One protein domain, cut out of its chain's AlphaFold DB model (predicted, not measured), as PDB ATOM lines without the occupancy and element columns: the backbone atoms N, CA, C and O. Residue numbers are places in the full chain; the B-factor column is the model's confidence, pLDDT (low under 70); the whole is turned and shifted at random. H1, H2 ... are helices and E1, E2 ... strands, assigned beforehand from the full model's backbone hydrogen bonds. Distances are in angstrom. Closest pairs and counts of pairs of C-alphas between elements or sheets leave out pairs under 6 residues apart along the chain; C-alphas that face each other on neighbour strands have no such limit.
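AT A GLANCE: This is residues 2 to 89 and 127 to 244 of the 244 residues of an uncharacterized protein of Weeksella virosa (strain ATCC 43766 / DSM 16922 / JCM 21250 / CCUG 30538 / CDC 9751 / IAM 14551 / NBRC 16016 / NCTC 11634 / CL345/78) (UniProt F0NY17). The model is a long rod built on two helices side by side, H3 and the shorter H8, which run opposite ways; H2 folds back along the first part of H3, and the short helices H4 to H7 make a patch along one flank of the long pair, with the two-stranded ribbon of E1 and E2 beside residues 62 to 69 of H3. The last part of H3, residues 75 to 89, sticks out alone beyond the body, which without it spans 74 by 31 by 25 A. The printed part has 206 residues, with eight named helices and two named strands in the order H1, H2, H3, E1, H4, H5, H6, H7, E2, H8; the small sheet has the order E1 - E2 and is antiparallel, and the class is mostly helix. The whole is loose, with a radius of gyration of the C-alphas of 23.7 A, and spans 94 by 31 by 30 A.

IN THESE COORDINATES: H1 takes residues 2 to 5 and begins with C-alpha 2 at (81.132, 118.542, 86.387). H2 follows with residues 9 to 20, 17.3 A long. H3, residues 24 to 89, is the longest helix, 93.7 A from C-alpha 24 at (108.839, 124.242, 94.493) to C-alpha 89 at (45.024, 101.129, 29.826), with a kink of 26 degrees near residue 74. After the cut come E1, residues 130 to 133, then H4, residues 138 to 144, and H5, residues 154 to 161. H6, residues 174 to 187, is 18.8 A long. H7 takes residues 191 to 195 and E2 residues 203 to 206. H8, residues 208 to 243, is 52.6 A long and ends with C-alpha 243 at (96.382, 125.379, 86.468).

HOW THE PARTS SIT: H1 touches no helix; it is close to but not clearly touching H5, the closest C-alphas being those of Ala 5 and Phe 155, 6.8 A. H2 and H3 form a helical hairpin, at a steep tilt of 44 degrees, opposite ways; H3 touches H2 with residues 26 to 37 alone, closest at the C-alphas of Leu 18 and Ser 26, 5.5 A. H3 and H8 touch with 52 pairs of C-alphas within 8 A, at a shallow tilt of 20 degrees, opposite ways; their closest C-alphas are those of Gly 59 and Thr 215, 4.8 A. The neighbour strands E1 and E2 are antiparallel at 162 degrees, with N 130 and O 206 at 2.9 A and N 206 and O 130 at 2.8 A, both within hydrogen-bond range. The closest C-alphas of H3 and E1 are those of Val 69 and Val 130, 7.2 A. H4 and H6 touch, about perpendicular at 90 degrees, closest at the C-alphas of Val 142 and Ile 175, 6.1 A. H5 touches H3, closest at the C-alphas of Val 156 and Ile 48, 6.3 A. It also touches H6, closest at the C-alphas of Phe 160 and Ile 174, 5.2 A. H6 touches H7, closest at the C-alphas of Phe 187 and Ala 194, 6.0 A. H6 also touches H8 at a shallow tilt of 20 degrees, opposite ways, closest at the C-alphas of Asn 186 and Asn 213, 6.5 A. H3 and H6 are apart. Every O i to N i+4 pair is within hydrogen-bond range in H5, H6, H7 and H8; the figures are 7 of 8 in H2, 60 of 62 in H3 and 2 of 3 in H4, and H1 is too short for such a pair.

THE WHOLE: The C-alphas of Thr 23 and Ala 89 are the two farthest apart, at 94.5 A. Residues 75 to 89 stand free; without them the body spans 74 by 31 by 25 A. Residues 90 to 126 are not printed, and C-alphas 89 and 127 are 27.8 A apart across this cut. The link from H5 to H6, residues 162 to 173, is long. The mean pLDDT of the printed part is 87.1; residues 75 to 89, residue 135 and residue 244 are under 70.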
ATOM      1  N   ILE A   2      80.434 119.695  87.002       83.69
ATOM      2  CA  ILE A   2      81.132 118.542  86.387       83.69
ATOM      3  C   ILE A   2      82.272 118.025  87.284       83.69
ATOM      4  O   ILE A   2      82.362 116.833  87.525       83.69
ATOM      5  N   LEU A   3      83.079 118.914  87.876       85.12
ATOM      6  CA  LEU A   3      84.133 118.521  88.831       85.12
ATOM      7  C   LEU A   3      83.578 117.806  90.072       85.12
ATOM      8  O   LEU A   3      84.171 116.862  90.571       85.12
ATOM      9  N   ASN A   4      82.393 118.215  90.534       85.44
ATOM     10  CA  ASN A   4      81.695 117.531  91.622       85.44
ATOM     11  C   ASN A   4      81.238 116.127  91.188       85.44
ATOM     12  O   ASN A   4      81.417 115.167  91.923       85.44
ATOM     13  N   ALA A   5      80.718 115.997  89.963       84.94
ATOM     14  CA  ALA A   5      80.325 114.715  89.374       84.94
ATOM     15  C   ALA A   5      81.509 113.749  89.195       84.94
ATOM     16  O   ALA A   5      81.354 112.541  89.335       84.94
ATOM     17  N   LEU A   6      82.691 114.293  88.901       87.31
ATOM     18  CA  LEU A   6      83.947 113.553  88.769       87.31
ATOM     19  C   LEU A   6      84.618 113.261  90.122       87.31
ATOM     20  O   LEU A   6      85.636 112.566  90.158       87.31
ATOM     21  N   GLY A   7      84.097 113.816  91.222       88.81
ATOM     22  CA  GLY A   7      84.735 113.755  92.535       88.81
ATOM     23  C   GLY A   7      86.146 114.347  92.519       88.81
ATOM     24  O   GLY A   7      87.067 113.710  93.023       88.81
ATOM     25  N   THR A   8      86.328 115.493  91.852       91.31
ATOM     26  CA  THR A   8      87.615 116.204  91.712       91.31
ATOM     27  C   THR A   8      87.639 117.588  92.364       91.31
ATOM     28  O   THR A   8      88.554 118.377  92.123       91.31
ATOM     29  N   LEU A   9      86.603 117.932  93.136       91.94
ATOM     30  CA  LEU A   9      86.475 119.266  93.723       91.94
ATOM     31  C   LEU A   9      87.591 119.540  94.739       91.94
ATOM     32  O   LEU A   9      88.238 120.579  94.642       91.94
ATOM     33  N   ASP A  10      87.875 118.577  95.617       93.75
ATOM     34  CA  ASP A  10      88.920 118.678  96.642       93.75
ATOM     35  C   ASP A  10      90.305 118.908  96.019       93.75
ATOM     36  O   ASP A  10      91.078 119.754  96.474       93.75
ATOM     37  N   GLU A  11      90.626 118.196  94.933       94.38
ATOM     38  CA  GLU A  11      91.889 118.369  94.213       94.38
ATOM     39  C   GLU A  11      92.006 119.773  93.600       94.38
ATOM     40  O   GLU A  11      93.080 120.379  93.638       94.38
ATOM     41  N   VAL A  12      90.911 120.320  93.064       93.00
ATOM     42  CA  VAL A  12      90.880 121.666  92.467       93.00
ATOM     43  C   VAL A  12      90.973 122.750  93.540       93.00
ATOM     44  O   VAL A  12      91.744 123.700  93.384       93.00
ATOM     45  N   GLU A  13      90.250 122.602  94.650       93.75
ATOM     46  CA  GLU A  13      90.354 123.492  95.809       93.75
ATOM     47  C   GLU A  13      91.779 123.499  96.365       93.75
ATOM     48  O   GLU A  13      92.343 124.568  96.626       93.75
ATOM     49  N   LYS A  14      92.422 122.328  96.431       94.75
ATOM     50  CA  LYS A  14      93.807 122.244  96.879       94.75
ATOM     51  C   LYS A  14      94.773 122.957  95.935       94.75
ATOM     52  O   LYS A  14      95.689 123.637  96.403       94.75
ATOM     53  N   ILE A  15      94.558 122.874  94.622       93.44
ATOM     54  CA  ILE A  15      95.337 123.653  93.646       93.44
ATOM     55  C   ILE A  15      95.151 125.163  93.873       93.44
ATOM     56  O   ILE A  15      96.138 125.903  93.847       93.44
ATOM     57  N   ILE A  16      93.923 125.629  94.136       93.75
ATOM     58  CA  ILE A  16      93.640 127.045  94.432       93.75
ATOM     59  C   ILE A  16      94.431 127.516  95.660       93.75
ATOM     60  O   ILE A  16      94.993 128.613  95.645       93.75
ATOM     61  N   GLU A  17      94.506 126.705  96.718       94.31
ATOM     62  CA  GLU A  17      95.311 127.023  97.903       94.31
ATOM     63  C   GLU A  17      96.806 127.107  97.586       94.31
ATOM     64  O   GLU A  17      97.463 128.082  97.960       94.31
ATOM     65  N   LEU A  18      97.339 126.112  96.874       93.38
ATOM     66  CA  LEU A  18      98.760 126.030  96.529       93.38
ATOM     67  C   LEU A  18      99.204 127.185  95.617       93.38
ATOM     68  O   LEU A  18     100.341 127.650  95.737       93.38
ATOM     69  N   LYS A  19      98.303 127.706  94.771       90.12
ATOM     70  CA  LYS A  19      98.556 128.888  93.932       90.12
ATOM     71  C   LYS A  19      98.752 130.183  94.726       90.12
ATOM     72  O   LYS A  19      99.412 131.086  94.216       90.12
ATOM     73  N   LYS A  20      98.225 130.298  95.954       91.88
ATOM     74  CA  LYS A  20      98.351 131.529  96.763       91.88
ATOM     75  C   LYS A  20      99.794 131.799  97.196       91.88
ATOM     76  O   LYS A  20     100.197 132.955  97.224       91.88
ATOM     77  N   ASN A  21     100.559 130.747  97.504       89.25
ATOM     78  CA  ASN A  21     101.959 130.825  97.938       89.25
ATOM     79  C   ASN A  21     102.796 129.747  97.220       89.25
ATOM     80  O   ASN A  21     103.018 128.657  97.764       89.25
ATOM     81  N   PRO A  22     103.248 130.010  95.982       85.31
ATOM     82  CA  PRO A  22     103.895 128.999  95.158       85.31
ATOM     83  C   PRO A  22     105.336 128.728  95.616       85.31
ATOM     84  O   PRO A  22     106.232 129.548  95.428       85.31
ATOM     85  N   THR A  23     105.571 127.532  96.155       92.81
ATOM     86  CA  THR A  23     106.908 126.968  96.398       92.81
ATOM     87  C   THR A  23     107.236 125.892  95.359       92.81
ATOM     88  O   THR A  23     106.374 125.500  94.569       92.81
ATOM     89  N   THR A  24     108.474 125.394  95.335       89.25
ATOM     90  CA  THR A  24     108.839 124.242  94.493       89.25
ATOM     91  C   THR A  24     107.985 123.018  94.825       89.25
ATOM     92  O   THR A  24     107.437 122.401  93.913       89.25
ATOM     93  N   ASP A  25     107.777 122.734  96.111       92.12
ATOM     94  CA  ASP A  25     106.933 121.622  96.559       92.12
ATOM     95  C   ASP A  25     105.463 121.853  96.186       92.12
ATOM     96  O   ASP A  25     104.802 120.940  95.690       92.12
ATOM     97  N   SER A  26     104.971 123.096  96.302       91.75
ATOM     98  CA  SER A  26     103.619 123.463  95.853       91.75
ATOM     99  C   SER A  26     103.425 123.180  94.361       91.75
ATOM    100  O   SER A  26     102.372 122.689  93.962       91.75
ATOM    101  N   LYS A  27     104.437 123.459  93.527       90.25
ATOM    102  CA  LYS A  27     104.383 123.200  92.078       90.25
ATOM    103  C   LYS A  27     104.356 121.705  91.763       90.25
ATOM    104  O   LYS A  27     103.589 121.293  90.897       90.25
ATOM    105  N   ILE A  28     105.162 120.898  92.456       93.12
ATOM    106  CA  ILE A  28     105.170 119.434  92.283       93.12
ATOM    107  C   ILE A  28     103.809 118.852  92.673       93.12
ATOM    108  O   ILE A  28     103.235 118.060  91.923       93.12
ATOM    109  N   GLU A  29     103.256 119.290  93.802       94.75
ATOM    110  CA  GLU A  29     101.959 118.812  94.273       94.75
ATOM    111  C   GLU A  29     100.814 119.238  93.342       94.75
ATOM    112  O   GLU A  29      99.954 118.425  93.006       94.75
ATOM    113  N   MET A  30     100.841 120.469  92.824       93.31
ATOM    114  CA  MET A  30      99.896 120.912  91.793       93.31
ATOM    115  C   MET A  30      99.949 120.032  90.536       93.31
ATOM    116  O   MET A  30      98.900 119.688  89.995       93.31
ATOM    117  N   LEU A  31     101.142 119.634  90.074       91.81
ATOM    118  CA  LEU A  31     101.283 118.727  88.928       91.81
ATOM    119  C   LEU A  31     100.714 117.333  89.226       91.81
ATOM    120  O   LEU A  31     100.062 116.741  88.363       91.81
ATOM    121  N   ARG A  32     100.906 116.823  90.449       94.50
ATOM    122  CA  ARG A  32     100.318 115.550  90.894       94.50
ATOM    123  C   ARG A  32      98.789 115.610  90.887       94.50
ATOM    124  O   ARG A  32      98.151 114.723  90.319       94.50
ATOM    125  N   LEU A  33      98.208 116.662  91.468       95.50
ATOM    126  CA  LEU A  33      96.758 116.881  91.507       95.50
ATOM    127  C   LEU A  33      96.178 117.052  90.099       95.50
ATOM    128  O   LEU A  33      95.175 116.423  89.767       95.50
ATOM    129  N   LYS A  34      96.860 117.811  89.233       92.62
ATOM    130  CA  LYS A  34      96.500 117.943  87.816       92.62
ATOM    131  C   LYS A  34      96.429 116.583  87.119       92.62
ATOM    132  O   LYS A  34      95.473 116.320  86.397       92.62
ATOM    133  N   ASN A  35      97.407 115.707  87.348       92.56
ATOM    134  CA  ASN A  35      97.415 114.379  86.736       92.56
ATOM    135  C   ASN A  35      96.237 113.505  87.213       92.56
ATOM    136  O   ASN A  35      95.624 112.806  86.411       92.56
ATOM    137  N   ILE A  36      95.876 113.587  88.500       94.56
ATOM    138  CA  ILE A  36      94.701 112.889  89.054       94.56
ATOM    139  C   ILE A  36      93.411 113.379  88.387       94.56
ATOM    140  O   ILE A  36      92.601 112.562  87.943       94.56
ATOM    141  N   ILE A  37      93.240 114.700  88.279       93.31
ATOM    142  CA  ILE A  37      92.073 115.314  87.633       93.31
ATOM    143  C   ILE A  37      91.990 114.881  86.165       93.31
ATOM    144  O   ILE A  37      90.947 114.390  85.730       93.31
ATOM    145  N   ASN A  38      93.096 114.991  85.421       92.19
ATOM    146  CA  ASN A  38      93.153 114.609  84.012       92.19
ATOM    147  C   ASN A  38      92.837 113.123  83.815       92.19
ATOM    148  O   ASN A  38      92.042 112.788  82.943       92.19
ATOM    149  N   SER A  39      93.372 112.236  84.660       93.69
ATOM    150  CA  SER A  39      93.082 110.800  84.592       93.69
ATOM    151  C   SER A  39      91.589 110.499  84.775       93.69
ATOM    152  O   SER A  39      91.008 109.783  83.956       93.69
ATOM    153  N   LYS A  40      90.941 111.093  85.788       93.25
ATOM    154  CA  LYS A  40      89.493 110.936  86.024       93.25
ATOM    155  C   LYS A  40      88.662 111.468  84.848       93.25
ATOM    156  O   LYS A  40      87.705 110.812  84.429       93.25
ATOM    157  N   ILE A  41      89.042 112.617  84.283       92.38
ATOM    158  CA  ILE A  41      88.386 113.191  83.098       92.38
ATOM    159  C   ILE A  41      88.542 112.266  81.886       92.38
ATOM    160  O   ILE A  41      87.551 111.971  81.225       92.38
ATOM    161  N   THR A  42      89.746 111.766  81.606       92.44
ATOM    162  CA  THR A  42      90.008 110.886  80.457       92.44
ATOM    163  C   THR A  42      89.225 109.577  80.538       92.44
ATOM    164  O   THR A  42      88.657 109.148  79.533       92.44
ATOM    165  N   ILE A  43      89.141 108.957  81.721       93.94
ATOM    166  CA  ILE A  43      88.315 107.755  81.928       93.94
ATOM    167  C   ILE A  43      86.847 108.073  81.625       93.94
ATOM    168  O   ILE A  43      86.197 107.350  80.874       93.94
ATOM    169  N   SER A  44      86.352 109.198  82.134       93.94
ATOM    170  CA  SER A  44      84.962 109.620  81.939       93.94
ATOM    171  C   SER A  44      84.638 109.946  80.475       93.94
ATOM    172  O   SER A  44      83.568 109.598  79.984       93.94
ATOM    173  N   LEU A  45      85.569 110.572  79.747       94.25
ATOM    174  CA  LEU A  45      85.451 110.789  78.301       94.25
ATOM    175  C   LEU A  45      85.410 109.459  77.540       94.25
ATOM    176  O   LEU A  45      84.575 109.291  76.659       94.25
ATOM    177  N   THR A  46      86.237 108.489  77.942       95.06
ATOM    178  CA  THR A  46      86.240 107.139  77.354       95.06
ATOM    179  C   THR A  46      84.893 106.438  77.557       95.06
ATOM    180  O   THR A  46      84.367 105.828  76.629       95.06
ATOM    181  N   GLU A  47      84.302 106.549  78.750       94.62
ATOM    182  CA  GLU A  47      82.962 106.022  79.036       94.62
ATOM    183  C   GLU A  47      81.881 106.680  78.167       94.62
ATOM    184  O   GLU A  47      80.998 105.995  77.648       94.62
ATOM    185  N   ILE A  48      81.959 107.998  77.971       95.75
ATOM    186  CA  ILE A  48      81.031 108.743  77.110       95.75
ATOM    187  C   ILE A  48      81.173 108.318  75.649       95.75
ATOM    188  O   ILE A  48      80.161 108.098  74.982       95.75
ATOM    189  N   ASP A  49      82.400 108.186  75.153       95.06
ATOM    190  CA  ASP A  49      82.665 107.752  73.782       95.06
ATOM    191  C   ASP A  49      82.173 106.326  73.536       95.06
ATOM    192  O   ASP A  49      81.555 106.063  72.503       95.06
ATOM    193  N   ALA A  50      82.347 105.428  74.510       93.75
ATOM    194  CA  ALA A  50      81.802 104.077  74.443       93.75
ATOM    195  C   ALA A  50      80.266 104.082  74.351       93.75
ATOM    196  O   ALA A  50      79.699 103.393  73.503       93.75
ATOM    197  N   VAL A  51      79.586 104.900  75.164       95.38
ATOM    198  CA  VAL A  51      78.120 105.036  75.115       95.38
ATOM    199  C   VAL A  51      77.657 105.645  73.784       95.38
ATOM    200  O   VAL A  51      76.685 105.167  73.196       95.38
ATOM    201  N   ALA A  52      78.351 106.662  73.266       95.56
ATOM    202  CA  ALA A  52      78.028 107.268  71.972       95.56
ATOM    203  C   ALA A  52      78.196 106.274  70.813       95.56
ATOM    204  O   ALA A  52      77.351 106.236  69.916       95.56
ATOM    205  N   ALA A  53      79.265 105.475  70.837       91.69
ATOM    206  CA  ALA A  53      79.511 104.423  69.857       91.69
ATOM    207  C   ALA A  53      78.450 103.320  69.936       91.69
ATOM    208  O   ALA A  53      77.977 102.854  68.905       91.69
ATOM    209  N   GLU A  54      78.014 102.943  71.140       91.44
ATOM    210  CA  GLU A  54      76.950 101.953  71.305       91.44
ATOM    211  C   GLU A  54      75.627 102.432  70.686       91.44
ATOM    212  O   GLU A  54      74.982 101.679  69.954       91.44
ATOM    213  N   PHE A  55      75.254 103.700  70.904       94.81
ATOM    214  CA  PHE A  55      74.086 104.288  70.243       94.81
ATOM    215  C   PHE A  55      74.215 104.307  68.715       94.81
ATOM    216  O   PHE A  55      73.228 104.039  68.034       94.81
ATOM    217  N   ASP A  56      75.404 104.605  68.186       90.62
ATOM    218  CA  ASP A  56      75.680 104.614  66.743       90.62
ATOM    219  C   ASP A  56      75.535 103.216  66.130       90.62
ATOM    220  O   ASP A  56      74.785 103.020  65.176       90.62
ATOM    221  N   CYS A  57      76.197 102.219  66.725       89.12
ATOM    222  CA  CYS A  57      76.163 100.840  66.249       89.12
ATOM    223  C   CYS A  57      74.750 100.250  66.307       89.12
ATOM    224  O   CYS A  57      74.314  99.600  65.355       89.12
ATOM    225  N   GLU A  58      74.018 100.478  67.400       88.19
ATOM    226  CA  GLU A  58      72.624 100.040  67.494       88.19
ATOM    227  C   GLU A  58      71.717 100.816  66.531       88.19
ATOM    228  O   GLU A  58      70.820 100.221  65.936       88.19
ATOM    229  N   GLY A  59      71.956 102.117  66.338       89.75
ATOM    230  CA  GLY A  59      71.225 102.943  65.376       89.75
ATOM    231  C   GLY A  59      71.377 102.419  63.950       89.75
ATOM    232  O   GLY A  59      70.377 102.188  63.270       89.75
ATOM    233  N   GLU A  60      72.611 102.139  63.534       86.75
ATOM    234  CA  GLU A  60      72.934 101.584  62.219       86.75
ATOM    235  C   GLU A  60      72.349 100.173  62.038       86.75
ATOM    236  O   GLU A  60      71.711  99.880  61.025       86.75
ATOM    237  N   ARG A  61      72.462  99.306  63.058       90.06
ATOM    238  CA  ARG A  61      71.863  97.959  63.039       90.06
ATOM    239  C   ARG A  61      70.347  98.011  62.834       90.06
ATOM    240  O   ARG A  61      69.798  97.221  62.062       90.06
ATOM    241  N   VAL A  62      69.663  98.925  63.522       88.12
ATOM    242  CA  VAL A  62      68.211  99.109  63.392       88.12
ATOM    243  C   VAL A  62      67.855  99.735  62.041       88.12
ATOM    244  O   VAL A  62      66.891  99.290  61.418       88.12
ATOM    245  N   ALA A  63      68.637 100.698  61.545       83.75
ATOM    246  CA  ALA A  63      68.425 101.330  60.242       83.75
ATOM    247  C   ALA A  63      68.524 100.326  59.085       83.75
ATOM    248  O   ALA A  63      67.665 100.312  58.202       83.75
ATOM    249  N   GLN A  64      69.511  99.426  59.116       81.06
ATOM    250  CA  GLN A  64      69.620  98.350  58.127       81.06
ATOM    251  C   GLN A  64      68.395  97.433  58.146       81.06
ATOM    252  O   GLN A  64      67.882  97.062  57.088       81.06
ATOM    253  N   MET A  65      67.878  97.112  59.337       83.69
ATOM    254  CA  MET A  65      66.648  96.330  59.466       83.69
ATOM    255  C   MET A  65      65.422  97.100  58.953       83.69
ATOM    256  O   MET A  65      64.570  96.510  58.291       83.69
ATOM    257  N   ALA A  66      65.337  98.408  59.211       82.38
ATOM    258  CA  ALA A  66      64.266  99.261  58.698       82.38
ATOM    259  C   ALA A  66      64.249  99.242  57.162       82.38
ATOM    260  O   ALA A  66      63.242  98.862  56.565       82.38
ATOM    261  N   ASN A  67      65.405  99.494  56.542       80.50
ATOM    262  CA  ASN A  67      65.581  99.465  55.090       80.50
ATOM    263  C   ASN A  67      65.273  98.081  54.496       80.50
ATOM    264  O   ASN A  67      64.698  97.974  53.413       80.50
ATOM    265  N   PHE A  68      65.622  96.996  55.194       79.38
ATOM    266  CA  PHE A  68      65.240  95.645  54.781       79.38
ATOM    267  C   PHE A  68      63.715  95.470  54.745       79.38
ATOM    268  O   PHE A  68      63.174  94.969  53.755       79.38
ATOM    269  N   VAL A  69      63.006  95.910  55.788       79.94
ATOM    270  CA  VAL A  69      61.537  95.840  55.843       79.94
ATOM    271  C   VAL A  69      60.895  96.750  54.792       79.94
ATOM    272  O   VAL A  69      59.907  96.345  54.175       79.94
ATOM    273  N   ASP A  70      61.467  97.924  54.533       82.94
ATOM    274  CA  ASP A  70      61.012  98.831  53.475       82.94
ATOM    275  C   ASP A  70      61.156  98.209  52.093       82.94
ATOM    276  O   ASP A  70      60.174  98.134  51.359       82.94
ATOM    277  N   ASN A  71      62.310  97.618  51.782       78.75
ATOM    278  CA  ASN A  71      62.513  96.889  50.529       78.75
ATOM    279  C   ASN A  71      61.496  95.743  50.359       78.75
ATOM    280  O   ASN A  71      61.001  95.483  49.256       78.75
ATOM    281  N   LEU A  72      61.133  95.048  51.445       76.88
ATOM    282  CA  LEU A  72      60.073  94.034  51.413       76.88
ATOM    283  C   LEU A  72      58.679  94.631  51.155       76.88
ATOM    284  O   LEU A  72      57.831  93.955  50.560       76.88
ATOM    285  N   ASN A  73      58.420  95.860  51.605       77.31
ATOM    286  CA  ASN A  73      57.175  96.585  51.345       77.31
ATOM    287  C   ASN A  73      57.128  97.123  49.897       77.31
ATOM    288  O   ASN A  73      56.125  96.927  49.203       77.31
ATOM    289  N   GLU A  74      58.213  97.728  49.408       72.00
ATOM    290  CA  GLU A  74      58.320  98.351  48.079       72.00
ATOM    291  C   GLU A  74      58.217  97.345  46.925       72.00
ATOM    292  O   GLU A  74      57.526  97.602  45.933       72.00
ATOM    293  N   ASN A  75      58.798  96.149  47.076       60.88
ATOM    294  CA  ASN A  75      58.729  95.084  46.066       60.88
ATOM    295  C   ASN A  75      57.288  94.625  45.741       60.88
ATOM    296  O   ASN A  75      57.046  94.027  44.687       60.88
ATOM    297  N   LYS A  76      56.306  94.919  46.607       54.59
ATOM    298  CA  LYS A  76      54.873  94.737  46.315       54.59
ATOM    299  C   LYS A  76      54.235  95.976  45.674       54.59
ATOM    300  O   LYS A  76      53.409  95.809  44.776       54.59
ATOM    301  N   ASN A  77      54.624  97.184  46.085       50.31
ATOM    302  CA  ASN A  77      54.070  98.431  45.546       50.31
ATOM    303  C   ASN A  77      54.398  98.627  44.057       50.31
ATOM    304  O   ASN A  77      53.505  99.006  43.300       50.31
ATOM    305  N   ASN A  78      55.603  98.264  43.598       47.22
ATOM    306  CA  ASN A  78      55.953  98.368  42.172       47.22
ATOM    307  C   ASN A  78      55.083  97.477  41.273       47.22
ATOM    308  O   ASN A  78      54.685  97.897  40.189       47.22
ATOM    309  N   ARG A  79      54.714  96.270  41.723       45.50
ATOM    310  CA  ARG A  79      53.792  95.414  40.957       45.50
ATOM    311  C   ARG A  79      52.391  96.022  40.884       45.50
ATOM    312  O   ARG A  79      51.766  95.955  39.836       45.50
ATOM    313  N   LEU A  80      51.910  96.644  41.960       49.31
ATOM    314  CA  LEU A  80      50.559  97.215  42.031       49.31
ATOM    315  C   LEU A  80      50.399  98.504  41.214       49.31
ATOM    316  O   LEU A  80      49.368  98.668  40.570       49.31
ATOM    317  N   VAL A  81      51.416  99.372  41.180       49.94
ATOM    318  CA  VAL A  81      51.434 100.556  40.300       49.94
ATOM    319  C   VAL A  81      51.481 100.139  38.826       49.94
ATOM    320  O   VAL A  81      50.775 100.700  37.996       49.94
ATOM    321  N   ILE A  82      52.242  99.095  38.488       43.91
ATOM    322  CA  ILE A  82      52.261  98.553  37.121       43.91
ATOM    323  C   ILE A  82      50.900  97.933  36.760       43.91
ATOM    324  O   ILE A  82      50.389  98.177  35.669       43.91
ATOM    325  N   TYR A  83      50.259  97.189  37.670       41.31
ATOM    326  CA  TYR A  83      48.925  96.633  37.422       41.31
ATOM    327  C   TYR A  83      47.827  97.702  37.320       41.31
ATOM    328  O   TYR A  83      46.906  97.517  36.528       41.31
ATOM    329  N   SER A  84      47.907  98.817  38.056       47.22
ATOM    330  CA  SER A  84      46.937  99.917  37.938       47.22
ATOM    331  C   SER A  84      47.098 100.700  36.633       47.22
ATOM    332  O   SER A  84      46.097 101.095  36.039       47.22
ATOM    333  N   ILE A  85      48.329 100.843  36.133       46.28
ATOM    334  CA  ILE A  85      48.607 101.405  34.805       46.28
ATOM    335  C   ILE A  85      48.064 100.478  33.704       46.28
ATOM    336  O   ILE A  85      47.404 100.946  32.778       46.28
ATOM    337  N   VAL A  86      48.263  99.160  33.823       44.12
ATOM    338  CA  VAL A  86      47.746  98.170  32.856       44.12
ATOM    339  C   VAL A  86      46.213  98.075  32.898       44.12
ATOM    340  O   VAL A  86      45.574  98.012  31.850       44.12
ATOM    341  N   ALA A  87      45.598  98.125  34.081       47.06
ATOM    342  CA  ALA A  87      44.143  98.155  34.227       47.06
ATOM    343  C   ALA A  87      43.531  99.479  33.727       47.06
ATOM    344  O   ALA A  87      42.479  99.466  33.090       47.06
ATOM    345  N   GLY A  88      44.209 100.612  33.947       40.53
ATOM    346  CA  GLY A  88      43.825 101.913  33.395       40.53
ATOM    347  C   GLY A  88      43.892 101.944  31.865       40.53
ATOM    348  O   GLY A  88      42.987 102.477  31.229       40.53
ATOM    349  N   ALA A  89      44.897 101.289  31.275       40.50
ATOM    350  CA  ALA A  89      45.024 101.129  29.826       40.50
ATOM    351  C   ALA A  89      43.943 100.205  29.224       40.50
ATOM    352  O   ALA A  89      43.463 100.459  28.119       40.50
ATOM    353  N   GLY A 127      51.655  97.171  56.540       71.44
ATOM    354  CA  GLY A 127      52.995  96.776  56.075       71.44
ATOM    355  C   GLY A 127      53.498  95.425  56.618       71.44
ATOM    356  O   GLY A 127      52.790  94.708  57.348       71.44
ATOM    357  N   LYS A 128      54.717  95.039  56.222       77.56
ATOM    358  CA  LYS A 128      55.422  93.829  56.680       77.56
ATOM    359  C   LYS A 128      55.900  93.964  58.128       77.56
ATOM    360  O   LYS A 128      55.995  95.058  58.677       77.56
ATOM    361  N   LYS A 129      56.126  92.808  58.749       81.25
ATOM    362  CA  LYS A 129      56.577  92.658  60.132       81.25
ATOM    363  C   LYS A 129      57.876  91.864  60.147       81.25
ATOM    364  O   LYS A 129      58.002  90.929  59.357       81.25
ATOM    365  N   VAL A 130      58.772  92.194  61.064       78.31
ATOM    366  CA  VAL A 130      59.995  91.435  61.331       78.31
ATOM    367  C   VAL A 130      60.152  91.236  62.831       78.31
ATOM    368  O   VAL A 130      59.753  92.092  63.617       78.31
ATOM    369  N   GLU A 131      60.697  90.098  63.235       82.12
ATOM    370  CA  GLU A 131      61.128  89.907  64.614       82.12
ATOM    371  C   GLU A 131      62.506  90.547  64.797       82.12
ATOM    372  O   GLU A 131      63.431  90.276  64.032       82.12
ATOM    373  N   PHE A 132      62.636  91.422  65.791       79.00
ATOM    374  CA  PHE A 132      63.886  92.108  66.097       79.00
ATOM    375  C   PHE A 132      64.142  92.072  67.603       79.00
ATOM    376  O   PHE A 132      63.289  92.465  68.401       79.00
ATOM    377  N   ILE A 133      65.325  91.585  67.986       76.44
ATOM    378  CA  ILE A 133      65.693  91.302  69.377       76.44
ATOM    379  C   ILE A 133      66.852  92.209  69.808       76.44
ATOM    380  O   ILE A 133      67.848  92.380  69.093       76.44
ATOM    381  N   HIS A 134      66.724  92.782  71.003       75.75
ATOM    382  CA  HIS A 134      67.716  93.649  71.635       75.75
ATOM    383  C   HIS A 134      67.597  93.551  73.162       75.75
ATOM    384  O   HIS A 134      67.075  94.433  73.832       75.75
ATOM    385  N   ALA A 135      68.131  92.467  73.732       67.88
ATOM    386  CA  ALA A 135      68.083  92.228  75.180       67.88
ATOM    387  C   ALA A 135      68.703  93.372  76.011       67.88
ATOM    388  O   ALA A 135      68.288  93.639  77.138       67.88
ATOM    389  N   ARG A 136      69.692  94.076  75.446       79.06
ATOM    390  CA  ARG A 136      70.247  95.302  76.020       79.06
ATOM    391  C   ARG A 136      69.578  96.519  75.379       79.06
ATOM    392  O   ARG A 136      70.001  96.986  74.327       79.06
ATOM    393  N   ASN A 137      68.524  97.032  76.012       87.19
ATOM    394  CA  ASN A 137      67.776  98.171  75.483       87.19
ATOM    395  C   ASN A 137      68.112  99.489  76.198       87.19
ATOM    396  O   ASN A 137      67.502  99.830  77.212       87.19
ATOM    397  N   LEU A 138      69.041 100.257  75.625       90.75
ATOM    398  CA  LEU A 138      69.444 101.575  76.132       90.75
ATOM    399  C   LEU A 138      68.271 102.571  76.218       90.75
ATOM    400  O   LEU A 138      68.222 103.392  77.131       90.75
ATOM    401  N   LEU A 139      67.308 102.493  75.290       95.19
ATOM    402  CA  LEU A 139      66.170 103.417  75.243       95.19
ATOM    403  C   LEU A 139      65.170 103.185  76.380       95.19
ATOM    404  O   LEU A 139      64.458 104.115  76.752       95.19
ATOM    405  N   ARG A 140      65.111 101.968  76.940       94.44
ATOM    406  CA  ARG A 140      64.204 101.639  78.048       94.44
ATOM    407  C   ARG A 140      64.521 102.471  79.284       94.44
ATOM    408  O   ARG A 140      63.626 103.103  79.835       94.44
ATOM    409  N   ASP A 141      65.786 102.496  79.685       93.94
ATOM    410  CA  ASP A 141      66.228 103.214  80.882       93.94
ATOM    411  C   ASP A 141      66.007 104.727  80.718       93.94
ATOM    412  O   ASP A 141      65.556 105.392  81.650       93.94
ATOM    413  N   VAL A 142      66.214 105.255  79.502       95.69
ATOM    414  CA  VAL A 142      65.894 106.650  79.147       95.69
ATOM    415  C   VAL A 142      64.392 106.924  79.257       95.69
ATOM    416  O   VAL A 142      63.996 107.898  79.891       95.69
ATOM    417  N   TRP A 143      63.548 106.065  78.677       96.44
ATOM    418  CA  TRP A 143      62.090 106.221  78.710       96.44
ATOM    419  C   TRP A 143      61.526 106.160  80.133       96.44
ATOM    420  O   TRP A 143      60.653 106.947  80.507       96.44
ATOM    421  N   GLN A 144      62.043 105.241  80.945       94.75
ATOM    422  CA  GLN A 144      61.649 105.067  82.342       94.75
ATOM    423  C   GLN A 144      62.299 106.089  83.281       94.75
ATOM    424  O   GLN A 144      61.941 106.133  84.455       94.75
ATOM    425  N   GLU A 145      63.248 106.880  82.776       94.56
ATOM    426  CA  GLU A 145      64.019 107.872  83.533       94.56
ATOM    427  C   GLU A 145      64.695 107.268  84.770       94.56
ATOM    428  O   GLU A 145      64.885 107.917  85.800       94.56
ATOM    429  N   LYS A 146      65.054 105.988  84.668       92.31
ATOM    430  CA  LYS A 146      65.607 105.202  85.761       92.31
ATOM    431  C   LYS A 146      66.650 104.248  85.207       92.31
ATOM    432  O   LYS A 146      66.365 103.470  84.300       92.31
ATOM    433  N   LEU A 147      67.824 104.253  85.830       88.19
ATOM    434  CA  LEU A 147      68.865 103.267  85.574       88.19
ATOM    435  C   LEU A 147      68.440 101.928  86.190       88.19
ATOM    436  O   LEU A 147      68.734 101.638  87.349       88.19
ATOM    437  N   GLN A 148      67.650 101.155  85.448       74.38
ATOM    438  CA  GLN A 148      67.194  99.830  85.880       74.38
ATOM    439  C   GLN A 148      68.205  98.739  85.533       74.38
ATOM    440  O   GLN A 148      68.195  97.668  86.139       74.38
ATOM    441  N   SER A 149      69.084  99.008  84.575       76.12
ATOM    442  CA  SER A 149      70.034  98.039  84.054       76.12
ATOM    443  C   SER A 149      71.464  98.571  84.112       76.12
ATOM    444  O   SER A 149      71.709  99.753  84.343       76.12
ATOM    445  N   LYS A 150      72.446  97.698  83.864       83.38
ATOM    446  CA  LYS A 150      73.863  98.087  83.734       83.38
ATOM    447  C   LYS A 150      74.161  98.733  82.369       83.38
ATOM    448  O   LYS A 150      75.242  98.549  81.822       83.38
ATOM    449  N   ASN A 151      73.183  99.433  81.793       85.06
ATOM    450  CA  ASN A 151      73.264  99.988  80.446       85.06
ATOM    451  C   ASN A 151      74.166 101.211  80.354       85.06
ATOM    452  O   ASN A 151      74.762 101.417  79.301       85.06
ATOM    453  N   PHE A 152      74.281 101.981  81.435       92.94
ATOM    454  CA  PHE A 152      75.060 103.210  81.463       92.94
ATOM    455  C   PHE A 152      76.070 103.200  82.610       92.94
ATOM    456  O   PHE A 152      75.727 102.784  83.722       92.94
ATOM    457  N   PRO A 153      77.289 103.713  82.379       92.56
ATOM    458  CA  PRO A 153      78.188 104.083  83.460       92.56
ATOM    459  C   PRO A 153      77.530 105.134  84.378       92.56
ATOM    460  O   PRO A 153      76.826 106.019  83.874       92.56
ATOM    461  N   PRO A 154      77.750 105.085  85.709       91.00
ATOM    462  CA  PRO A 154      77.106 106.001  86.652       91.00
ATOM    463  C   PRO A 154      77.338 107.483  86.338       91.00
ATOM    464  O   PRO A 154      76.403 108.276  86.435       91.00
ATOM    465  N   PHE A 155      78.555 107.847  85.921       91.50
ATOM    466  CA  PHE A 155      78.892 109.220  85.545       91.50
ATOM    467  C   PHE A 155      78.054 109.697  84.353       91.50
ATOM    468  O   PHE A 155      77.416 110.746  84.420       91.50
ATOM    469  N   VAL A 156      77.986 108.896  83.286       94.12
ATOM    470  CA  VAL A 156      77.210 109.223  82.082       94.12
ATOM    471  C   VAL A 156      75.721 109.356  82.408       94.12
ATOM    472  O   VAL A 156      75.074 110.314  81.983       94.12
ATOM    473  N   TRP A 157      75.179 108.435  83.209       95.19
ATOM    474  CA  TRP A 157      73.786 108.506  83.645       95.19
ATOM    475  C   TRP A 157      73.500 109.768  84.466       95.19
ATOM    476  O   TRP A 157      72.514 110.457  84.208       95.19
ATOM    477  N   TYR A 158      74.391 110.121  85.396       93.25
ATOM    478  CA  TYR A 158      74.275 111.352  86.176       93.25
ATOM    479  C   TYR A 158      74.224 112.593  85.275       93.25
ATOM    480  O   TYR A 158      73.335 113.429  85.447       93.25
ATOM    481  N   MET A 159      75.099 112.676  84.264       93.88
ATOM    482  CA  MET A 159      75.100 113.781  83.295       93.88
ATOM    483  C   MET A 159      73.767 113.907  82.542       93.88
ATOM    484  O   MET A 159      73.323 115.015  82.249       93.88
ATOM    485  N   PHE A 160      73.101 112.788  82.255       95.38
ATOM    486  CA  PHE A 160      71.800 112.769  81.591       95.38
ATOM    487  C   PHE A 160      70.631 113.199  82.483       95.38
ATOM    488  O   PHE A 160      69.681 113.827  81.997       95.38
ATOM    489  N   THR A 161      70.671 112.831  83.763       95.25
ATOM    490  CA  THR A 161      69.559 113.032  84.703       95.25
ATOM    491  C   THR A 161      69.628 114.335  85.476       95.25
ATOM    492  O   THR A 161      68.589 114.844  85.895       95.25
ATOM    493  N   GLU A 162      70.825 114.876  85.681       93.31
ATOM    494  CA  GLU A 162      71.010 116.083  86.470       93.31
ATOM    495  C   GLU A 162      70.589 117.320  85.659       93.31
ATOM    496  O   GLU A 162      71.063 117.573  84.548       93.31
ATOM    497  N   LYS A 163      69.656 118.102  86.213       92.88
ATOM    498  CA  LYS A 163      68.997 119.213  85.503       92.88
ATOM    499  C   LYS A 163      69.972 120.314  85.120       92.88
ATOM    500  O   LYS A 163      69.797 120.957  84.092       92.88
ATOM    501  N   SER A 164      71.007 120.501  85.932       86.88
ATOM    502  CA  SER A 164      72.003 121.549  85.728       86.88
ATOM    503  C   SER A 164      72.871 121.380  84.472       86.88
ATOM    504  O   SER A 164      73.511 122.343  84.055       86.88
ATOM    505  N   PHE A 165      72.872 120.198  83.843       87.25
ATOM    506  CA  PHE A 165      73.549 119.963  82.559       87.25
ATOM    507  C   PHE A 165      72.637 120.131  81.343       87.25
ATOM    508  O   PHE A 165      73.083 119.984  80.206       87.25
ATOM    509  N   SER A 166      71.358 120.421  81.562       87.69
ATOM    510  CA  SER A 166      70.402 120.653  80.492       87.69
ATOM    511  C   SER A 166      70.266 122.140  80.193       87.69
ATOM    512  O   SER A 166      70.125 122.959  81.095       87.69
ATOM    513  N   ASN A 167      70.198 122.477  78.905       80.44
ATOM    514  CA  ASN A 167      69.882 123.829  78.436       80.44
ATOM    515  C   ASN A 167      68.365 124.045  78.250       80.44
ATOM    516  O   ASN A 167      67.943 124.936  77.516       80.44
ATOM    517  N   SER A 168      67.525 123.190  78.844       83.62
ATOM    518  CA  SER A 168      66.069 123.311  78.744       83.62
ATOM    519  C   SER A 168      65.562 124.517  79.538       83.62
ATOM    520  O   SER A 168      65.741 124.586  80.754       83.62
ATOM    521  N   ALA A 169      64.837 125.416  78.868       80.62
ATOM    522  CA  ALA A 169      64.159 126.547  79.510       80.62
ATOM    523  C   ALA A 169      63.098 126.115  80.545       80.62
ATOM    524  O   ALA A 169      62.712 126.900  81.403       80.62
ATOM    525  N   GLU A 170      62.644 124.860  80.483       86.75
ATOM    526  CA  GLU A 170      61.632 124.289  81.379       86.75
ATOM    527  C   GLU A 170      62.239 123.623  82.630       86.75
ATOM    528  O   GLU A 170      61.517 123.028  83.427       86.75
ATOM    529  N   GLY A 171      63.566 123.677  82.814       90.94
ATOM    530  CA  GLY A 171      64.238 123.053  83.961       90.94
ATOM    531  C   GLY A 171      64.174 121.519  83.956       90.94
ATOM    532  O   GLY A 171      64.218 120.883  85.015       90.94
ATOM    533  N   LEU A 172      64.031 120.925  82.770       95.00
ATOM    534  CA  LEU A 172      64.050 119.481  82.540       95.00
ATOM    535  C   LEU A 172      65.484 118.989  82.352       95.00
ATOM    536  O   LEU A 172      66.276 119.670  81.705       95.00
ATOM    537  N   SER A 173      65.801 117.788  82.835       96.44
ATOM    538  CA  SER A 173      67.057 117.103  82.503       96.44
ATOM    539  C   SER A 173      67.156 116.770  81.008       96.44
ATOM    540  O   SER A 173      66.184 116.895  80.255       96.44
ATOM    541  N   ILE A 174      68.334 116.328  80.559       96.12
ATOM    542  CA  ILE A 174      68.554 115.963  79.153       96.12
ATOM    543  C   ILE A 174      67.576 114.855  78.742       96.12
ATOM    544  O   ILE A 174      66.896 114.989  77.720       96.12
ATOM    545  N   ILE A 175      67.445 113.804  79.558       96.50
ATOM    546  CA  ILE A 175      66.547 112.683  79.241       96.50
ATOM    547  C   ILE A 175      65.071 113.055  79.359       96.50
ATOM    548  O   ILE A 175      64.288 112.617  78.524       96.50
ATOM    549  N   GLN A 176      64.697 113.929  80.299       97.44
ATOM    550  CA  GLN A 176      63.330 114.452  80.400       97.44
ATOM    551  C   GLN A 176      62.939 115.214  79.130       97.44
ATOM    552  O   GLN A 176      61.868 115.006  78.558       97.44
ATOM    553  N   ASN A 177      63.842 116.066  78.642       96.00
ATOM    554  CA  ASN A 177      63.627 116.839  77.425       96.00
ATOM    555  C   ASN A 177      63.606 115.948  76.162       96.00
ATOM    556  O   ASN A 177      62.823 116.172  75.240       96.00
ATOM    557  N   ILE A 178      64.451 114.913  76.100       96.31
ATOM    558  CA  ILE A 178      64.424 113.905  75.025       96.31
ATOM    559  C   ILE A 178      63.109 113.112  75.049       96.31
ATOM    560  O   ILE A 178      62.423 113.050  74.031       96.31
ATOM    561  N   LYS A 179      62.713 112.582  76.209       97.06
ATOM    562  CA  LYS A 179      61.466 111.833  76.399       97.06
ATOM    563  C   LYS A 179      60.244 112.646  75.978       97.06
ATOM    564  O   LYS A 179      59.396 112.133  75.251       97.06
ATOM    565  N   LYS A 180      60.183 113.925  76.368       96.12
ATOM    566  CA  LYS A 180      59.125 114.854  75.943       96.12
ATOM    567  C   LYS A 180      59.054 114.969  74.416       96.12
ATOM    568  O   LYS A 180      57.968 114.872  73.848       96.12
ATOM    569  N   ARG A 181      60.202 115.111  73.741       95.38
ATOM    570  CA  ARG A 181      60.268 115.150  72.269       95.38
ATOM    571  C   ARG A 181      59.804 113.843  71.634       95.38
ATOM    572  O   ARG A 181      59.035 113.892  70.681       95.38
ATOM    573  N   TRP A 182      60.212 112.690  72.159       97.44
ATOM    574  CA  TRP A 182      59.760 111.394  71.638       97.44
ATOM    575  C   TRP A 182      58.253 111.222  71.774       97.44
ATOM    576  O   TRP A 182      57.580 110.836  70.818       97.44
ATOM    577  N   LEU A 183      57.710 111.570  72.941       97.44
ATOM    578  CA  LEU A 183      56.275 111.546  73.186       97.44
ATOM    579  C   LEU A 183      55.532 112.435  72.176       97.44
ATOM    580  O   LEU A 183      54.575 111.980  71.554       97.44
ATOM    581  N   GLN A 184      56.015 113.655  71.936       95.12
ATOM    582  CA  GLN A 184      55.408 114.584  70.983       95.12
ATOM    583  C   GLN A 184      55.499 114.100  69.528       95.12
ATOM    584  O   GLN A 184      54.488 114.079  68.827       95.12
ATOM    585  N   PHE A 185      56.690 113.727  69.057       92.62
ATOM    586  CA  PHE A 185      56.939 113.518  67.627       92.62
ATOM    587  C   PHE A 185      56.741 112.071  67.167       92.62
ATOM    588  O   PHE A 185      56.263 111.857  66.057       92.62
ATOM    589  N   ASN A 186      57.062 111.079  67.999       93.31
ATOM    590  CA  ASN A 186      56.923 109.664  67.636       93.31
ATOM    591  C   ASN A 186      55.582 109.079  68.100       93.31
ATOM    592  O   ASN A 186      55.057 108.151  67.482       93.31
ATOM    593  N   PHE A 187      55.006 109.637  69.170       95.06
ATOM    594  CA  PHE A 187      53.775 109.127  69.774       95.06
ATOM    595  C   PHE A 187      52.611 110.120  69.769       95.06
ATOM    596  O   PHE A 187      51.545 109.771  70.259       95.06
ATOM    597  N   GLN A 188      52.755 111.313  69.176       95.88
ATOM    598  CA  GLN A 188      51.669 112.303  69.053       95.88
ATOM    599  C   GLN A 188      51.039 112.680  70.407       95.88
ATOM    600  O   GLN A 188      49.838 112.908  70.512       95.88
ATOM    601  N   ASN A 189      51.867 112.748  71.448       96.62
ATOM    602  CA  ASN A 189      51.484 112.954  72.846       96.62
ATOM    603  C   ASN A 189      50.657 111.824  73.490       96.62
ATOM    604  O   ASN A 189      50.144 112.003  74.593       96.62
ATOM    605  N   ASP A 190      50.570 110.650  72.863       97.06
ATOM    606  CA  ASP A 190      49.913 109.471  73.430       97.06
ATOM    607  C   ASP A 190      50.882 108.671  74.319       97.06
ATOM    608  O   ASP A 190      51.700 107.872  73.848       97.06
ATOM    609  N   ILE A 191      50.794 108.911  75.629       96.31
ATOM    610  CA  ILE A 191      51.643 108.246  76.624       96.31
ATOM    611  C   ILE A 191      51.329 106.753  76.752       96.31
ATOM    612  O   ILE A 191      52.242 105.956  76.965       96.31
ATOM    613  N   GLU A 192      50.068 106.357  76.571       96.75
ATOM    614  CA  GLU A 192      49.656 104.958  76.664       96.75
ATOM    615  C   GLU A 192      50.232 104.164  75.494       96.75
ATOM    616  O   GLU A 192      50.848 103.113  75.696       96.75
ATOM    617  N   LYS A 193      50.144 104.701  74.274       94.94
ATOM    618  CA  LYS A 193      50.793 104.110  73.098       94.94
ATOM    619  C   LYS A 193      52.306 104.010  73.275       94.94
ATOM    620  O   LYS A 193      52.897 103.002  72.886       94.94
ATOM    621  N   ALA A 194      52.931 105.032  73.856       95.69
ATOM    622  CA  ALA A 194      54.365 105.026  74.109       95.69
ATOM    623  C   ALA A 194      54.766 103.951  75.134       95.69
ATOM    624  O   ALA A 194      55.687 103.178  74.874       95.69
ATOM    625  N   ASN A 195      54.031 103.827  76.243       95.69
ATOM    626  CA  ASN A 195      54.280 102.825  77.286       95.69
ATOM    627  C   ASN A 195      54.127 101.378  76.793       95.69
ATOM    628  O   ASN A 195      54.820 100.493  77.288       95.69
ATOM    629  N   HIS A 196      53.264 101.138  75.803       94.75
ATOM    630  CA  HIS A 196      53.078  99.820  75.188       94.75
ATOM    631  C   HIS A 196      53.960  99.595  73.945       94.75
ATOM    632  O   HIS A 196      53.837  98.567  73.272       94.75
ATOM    633  N   SER A 197      54.843 100.540  73.607       95.19
ATOM    634  CA  SER A 197      55.695 100.438  72.427       95.19
ATOM    635  C   SER A 197      56.737  99.331  72.571       95.19
ATOM    636  O   SER A 197      57.478  99.264  73.551       95.19
ATOM    637  N   VAL A 198      56.881  98.517  71.521       92.81
ATOM    638  CA  VAL A 198      57.933  97.493  71.434       92.81
ATOM    639  C   VAL A 198      59.341  98.102  71.524       92.81
ATOM    640  O   VAL A 198      60.267  97.441  71.986       92.81
ATOM    641  N   ILE A 199      59.506  99.386  71.168       95.12
ATOM    642  CA  ILE A 199      60.780 100.124  71.204       95.12
ATOM    643  C   ILE A 199      61.431 100.093  72.594       95.12
ATOM    644  O   ILE A 199      62.661 100.074  72.669       95.12
ATOM    645  N   PHE A 200      60.648 100.033  73.675       94.94
ATOM    646  CA  PHE A 200      61.149 100.057  75.056       94.94
ATOM    647  C   PHE A 200      61.215  98.671  75.729       94.94
ATOM    648  O   PHE A 200      61.597  98.581  76.895       94.94
ATOM    649  N   ASN A 201      60.914  97.592  74.997       89.38
ATOM    650  CA  ASN A 201      60.987  96.201  75.477       89.38
ATOM    651  C   ASN A 201      62.322  95.535  75.085       89.38
ATOM    652  O   ASN A 201      63.169  96.182  74.484       89.38
ATOM    653  N   ASP A 202      62.534  94.252  75.391       84.19
ATOM    654  CA  ASP A 202      63.770  93.518  75.024       84.19
ATOM    655  C   ASP A 202      63.806  93.045  73.552       84.19
ATOM    656  O   ASP A 202      64.727  92.359  73.102       84.19
ATOM    657  N   GLY A 203      62.769  93.380  72.789       83.75
ATOM    658  CA  GLY A 203      62.551  92.905  71.432       83.75
ATOM    659  C   GLY A 203      61.078  92.641  71.163       83.75
ATOM    660  O   GLY A 203      60.213  92.860  72.014       83.75
ATOM    661  N   GLY A 204      60.792  92.174  69.955       85.12
ATOM    662  CA  GLY A 204      59.455  91.764  69.562       85.12
ATOM    663  C   GLY A 204      59.231  91.917  68.071       85.12
ATOM    664  O   GLY A 204      60.163  91.876  67.268       85.12
ATOM    665  N   ILE A 205      57.967  92.091  67.704       86.06
ATOM    666  CA  ILE A 205      57.566  92.214  66.310       86.06
ATOM    667  C   ILE A 205      57.497  93.687  65.920       86.06
ATOM    668  O   ILE A 205      56.638  94.422  66.405       86.06
ATOM    669  N   TYR A 206      58.373  94.080  65.006       88.12
ATOM    670  CA  TYR A 206      58.534  95.439  64.512       88.12
ATOM    671  C   TYR A 206      57.943  95.615  63.119       88.12
ATOM    672  O   TYR A 206      57.936  94.692  62.297       88.12
ATOM    673  N   ARG A 207      57.494  96.837  62.842       89.69
ATOM    674  CA  ARG A 207      57.247  97.360  61.493       89.69
ATOM    675  C   ARG A 207      58.337  98.363  61.112       89.69
ATOM    676  O   ARG A 207      59.113  98.780  61.966       89.69
ATOM    677  N   ALA A 208      58.366  98.762  59.840       87.25
ATOM    678  CA  ALA A 208      59.307  99.768  59.343       87.25
ATOM    679  C   ALA A 208      59.278 101.054  60.187       87.25
ATOM    680  O   ALA A 208      60.314 101.475  60.690       87.25
ATOM    681  N   ASP A 209      58.088 101.600  60.446       89.94
ATOM    682  CA  ASP A 209      57.928 102.817  61.253       89.94
ATOM    683  C   ASP A 209      58.480 102.666  62.679       89.94
ATOM    684  O   ASP A 209      59.100 103.587  63.204       89.94
ATOM    685  N   ASP A 210      58.296 101.501  63.314       93.69
ATOM    686  CA  ASP A 210      58.830 101.239  64.658       93.69
ATOM    687  C   ASP A 210      60.369 101.249  64.654       93.69
ATOM    688  O   ASP A 210      60.993 101.773  65.580       93.69
ATOM    689  N   LEU A 211      60.979 100.685  63.605       92.12
ATOM    690  CA  LEU A 211      62.432 100.640  63.428       92.12
ATOM    691  C   LEU A 211      62.988 102.034  63.125       92.12
ATOM    692  O   LEU A 211      63.921 102.461  63.798       92.12
ATOM    693  N   HIS A 212      62.371 102.789  62.213       93.94
ATOM    694  CA  HIS A 212      62.760 104.175  61.919       93.94
ATOM    695  C   HIS A 212      62.634 105.088  63.139       93.94
ATOM    696  O   HIS A 212      63.538 105.876  63.427       93.94
ATOM    697  N   ASN A 213      61.549 104.943  63.907       95.69
ATOM    698  CA  ASN A 213      61.382 105.649  65.173       95.69
ATOM    699  C   ASN A 213      62.514 105.304  66.146       95.69
ATOM    700  O   ASN A 213      63.132 106.210  66.705       95.69
ATOM    701  N   ARG A 214      62.837 104.016  66.310       95.88
ATOM    702  CA  ARG A 214      63.944 103.575  67.168       95.88
ATOM    703  C   ARG A 214      65.297 104.123  66.694       95.88
ATOM    704  O   ARG A 214      66.042 104.623  67.532       95.88
ATOM    705  N   THR A 215      65.593 104.101  65.393       95.25
ATOM    706  CA  THR A 215      66.810 104.708  64.820       95.25
ATOM    707  C   THR A 215      66.893 106.195  65.157       95.25
ATOM    708  O   THR A 215      67.913 106.665  65.658       95.25
ATOM    709  N   SER A 216      65.801 106.942  64.964       96.50
ATOM    710  CA  SER A 216      65.751 108.368  65.306       96.50
ATOM    711  C   SER A 216      66.012 108.619  66.796       96.50
ATOM    712  O   SER A 216      66.769 109.526  67.150       96.50
ATOM    713  N   MET A 217      65.433 107.803  67.681       97.75
ATOM    714  CA  MET A 217      65.652 107.901  69.127       97.75
ATOM    715  C   MET A 217      67.114 107.623  69.510       97.75
ATOM    716  O   MET A 217      67.691 108.378  70.295       97.75
ATOM    717  N   LEU A 218      67.737 106.595  68.922       96.38
ATOM    718  CA  LEU A 218      69.154 106.270  69.135       96.38
ATOM    719  C   LEU A 218      70.070 107.407  68.651       96.38
ATOM    720  O   LEU A 218      70.942 107.846  69.401       96.38
ATOM    721  N   ASN A 219      69.802 107.980  67.476       94.81
ATOM    722  CA  ASN A 219      70.565 109.114  66.935       94.81
ATOM    723  C   ASN A 219      70.442 110.377  67.808       94.81
ATOM    724  O   ASN A 219      71.405 111.133  67.977       94.81
ATOM    725  N   GLN A 220      69.269 110.615  68.404       96.69
ATOM    726  CA  GLN A 220      69.078 111.715  69.354       96.69
ATOM    727  C   GLN A 220      69.895 111.511  70.635       96.69
ATOM    728  O   GLN A 220      70.522 112.460  71.112       96.69
ATOM    729  N   MET A 221      69.931 110.285  71.170       97.62
ATOM    730  CA  MET A 221      70.756 109.956  72.335       97.62
ATOM    731  C   MET A 221      72.251 110.069  72.031       97.62
ATOM    732  O   MET A 221      72.994 110.664  72.812       97.62
ATOM    733  N   GLN A 222      72.690 109.580  70.873       96.56
ATOM    734  CA  GLN A 222      74.061 109.732  70.395       96.56
ATOM    735  C   GLN A 222      74.463 111.212  70.320       96.56
ATOM    736  O   GLN A 222      75.516 111.604  70.824       96.56
ATOM    737  N   SER A 223      73.602 112.050  69.738       95.81
ATOM    738  CA  SER A 223      73.839 113.492  69.623       95.81
ATOM    739  C   SER A 223      73.963 114.156  70.995       95.81
ATOM    740  O   SER A 223      74.915 114.897  71.230       95.81
ATOM    741  N   ALA A 224      73.065 113.833  71.932       95.44
ATOM    742  CA  ALA A 224      73.138 114.335  73.304       95.44
ATOM    743  C   ALA A 224      74.425 113.886  74.022       95.44
ATOM    744  O   ALA A 224      75.063 114.686  74.704       95.44
ATOM    745  N   THR A 225      74.845 112.636  73.814       96.38
ATOM    746  CA  THR A 225      76.094 112.084  74.370       96.38
ATOM    747  C   THR A 225      77.318 112.839  73.844       96.38
ATOM    748  O   THR A 225      78.186 113.239  74.619       96.38
ATOM    749  N   ARG A 226      77.363 113.123  72.535       94.62
ATOM    750  CA  ARG A 226      78.436 113.922  71.919       94.62
ATOM    751  C   ARG A 226      78.473 115.357  72.443       94.62
ATOM    752  O   ARG A 226      79.559 115.898  72.631       94.62
ATOM    753  N   THR A 227      77.321 115.968  72.720       93.12
ATOM    754  CA  THR A 227      77.276 117.298  73.350       93.12
ATOM    755  C   THR A 227      77.878 117.274  74.756       93.12
ATOM    756  O   THR A 227      78.671 118.155  75.082       93.12
ATOM    757  N   ILE A 228      77.583 116.248  75.564       92.81
ATOM    758  CA  ILE A 228      78.211 116.077  76.886       92.81
ATOM    759  C   ILE A 228      79.735 115.938  76.741       92.81
ATOM    760  O   ILE A 228      80.478 116.599  77.467       92.81
ATOM    761  N   ASN A 229      80.199 115.136  75.775       92.19
ATOM    762  CA  ASN A 229      81.626 114.983  75.476       92.19
ATOM    763  C   ASN A 229      82.288 116.348  75.193       92.19
ATOM    764  O   ASN A 229      83.283 116.712  75.821       92.19
ATOM    765  N   GLN A 230      81.685 117.151  74.312       89.88
ATOM    766  CA  GLN A 230      82.167 118.497  73.987       89.88
ATOM    767  C   GLN A 230      82.250 119.399  75.226       89.88
ATOM    768  O   GLN A 230      83.266 120.064  75.427       89.88
ATOM    769  N   SER A 231      81.228 119.395  76.089       89.81
ATOM    770  CA  SER A 231      81.238 120.181  77.330       89.81
ATOM    771  C   SER A 231      82.381 119.795  78.273       89.81
ATOM    772  O   SER A 231      82.990 120.671  78.886       89.81
ATOM    773  N   ILE A 232      82.711 118.505  78.374       90.12
ATOM    774  CA  ILE A 232      83.821 118.033  79.215       90.12
ATOM    775  C   ILE A 232      85.175 118.396  78.600       90.12
ATOM    776  O   ILE A 232      86.077 118.803  79.330       90.12
ATOM    777  N   ASN A 233      85.318 118.334  77.274       89.00
ATOM    778  CA  ASN A 233      86.539 118.798  76.610       89.00
ATOM    779  C   ASN A 233      86.788 120.296  76.838       89.00
ATOM    780  O   ASN A 233      87.924 120.689  77.094       89.00
ATOM    781  N   TYR A 234      85.745 121.134  76.810       89.19
ATOM    782  CA  TYR A 234      85.894 122.553  77.156       89.19
ATOM    783  C   TYR A 234      86.335 122.749  78.608       89.19
ATOM    784  O   TYR A 234      87.253 123.527  78.859       89.19
ATOM    785  N   LEU A 235      85.764 121.990  79.550       87.44
ATOM    786  CA  LEU A 235      86.212 122.017  80.943       87.44
ATOM    787  C   LEU A 235      87.691 121.633  81.084       87.44
ATOM    788  O   LEU A 235      88.406 122.270  81.852       87.44
ATOM    789  N   LEU A 236      88.151 120.604  80.367       88.12
ATOM    790  CA  LEU A 236      89.552 120.185  80.397       88.12
ATOM    791  C   LEU A 236      90.479 121.314  79.922       88.12
ATOM    792  O   LEU A 236      91.484 121.594  80.570       88.12
ATOM    793  N   LEU A 237      90.105 122.009  78.842       88.56
ATOM    794  CA  LEU A 237      90.851 123.164  78.335       88.56
ATOM    795  C   LEU A 237      90.880 124.325  79.340       88.56
ATOM    796  O   LEU A 237      91.922 124.962  79.515       88.56
ATOM    797  N   ASP A 238      89.759 124.598  80.008       89.12
ATOM    798  CA  ASP A 238      89.669 125.653  81.019       89.12
ATOM    799  C   ASP A 238      90.487 125.313  82.270       89.12
ATOM    800  O   ASP A 238      91.197 126.176  82.789       89.12
ATOM    801  N   LEU A 239      90.462 124.055  82.720       86.50
ATOM    802  CA  LEU A 239      91.313 123.570  83.807       86.50
ATOM    803  C   LEU A 239      92.796 123.676  83.453       86.50
ATOM    804  O   LEU A 239      93.589 124.133  84.273       86.50
ATOM    805  N   ASP A 240      93.182 123.290  82.238       86.75
ATOM    806  CA  ASP A 240      94.573 123.380  81.801       86.75
ATOM    807  C   ASP A 240      95.079 124.824  81.823       86.75
ATOM    808  O   ASP A 240      96.170 125.077  82.339       86.75
ATOM    809  N   ARG A 241      94.270 125.776  81.341       87.75
ATOM    810  CA  ARG A 241      94.573 127.215  81.423       87.75
ATOM    811  C   ARG A 241      94.581 127.731  82.855       87.75
ATOM    812  O   ARG A 241      95.384 128.598  83.174       87.75
ATOM    813  N   PHE A 242      93.681 127.228  83.697       84.69
ATOM    814  CA  PHE A 242      93.575 127.643  85.089       84.69
ATOM    815  C   PHE A 242      94.750 127.154  85.936       84.69
ATOM    816  O   PHE A 242      95.125 127.847  86.876       84.69
ATOM    817  N   ILE A 243      95.303 125.971  85.662       78.25
ATOM    818  CA  ILE A 243      96.382 125.379  86.468       78.25
ATOM    819  C   ILE A 243      97.761 125.920  86.054       78.25
ATOM    820  O   ILE A 243      98.627 126.053  86.923       78.25
ATOM    821  N   LEU A 244      97.947 126.259  84.771       65.81
ATOM    822  CA  LEU A 244      99.117 127.002  84.274       65.81
ATOM    823  C   LEU A 244      99.195 128.421  84.871       65.81
ATOM    824  O   LEU A 244     100.326 128.946  84.928       65.81
TER     825      LEU A 244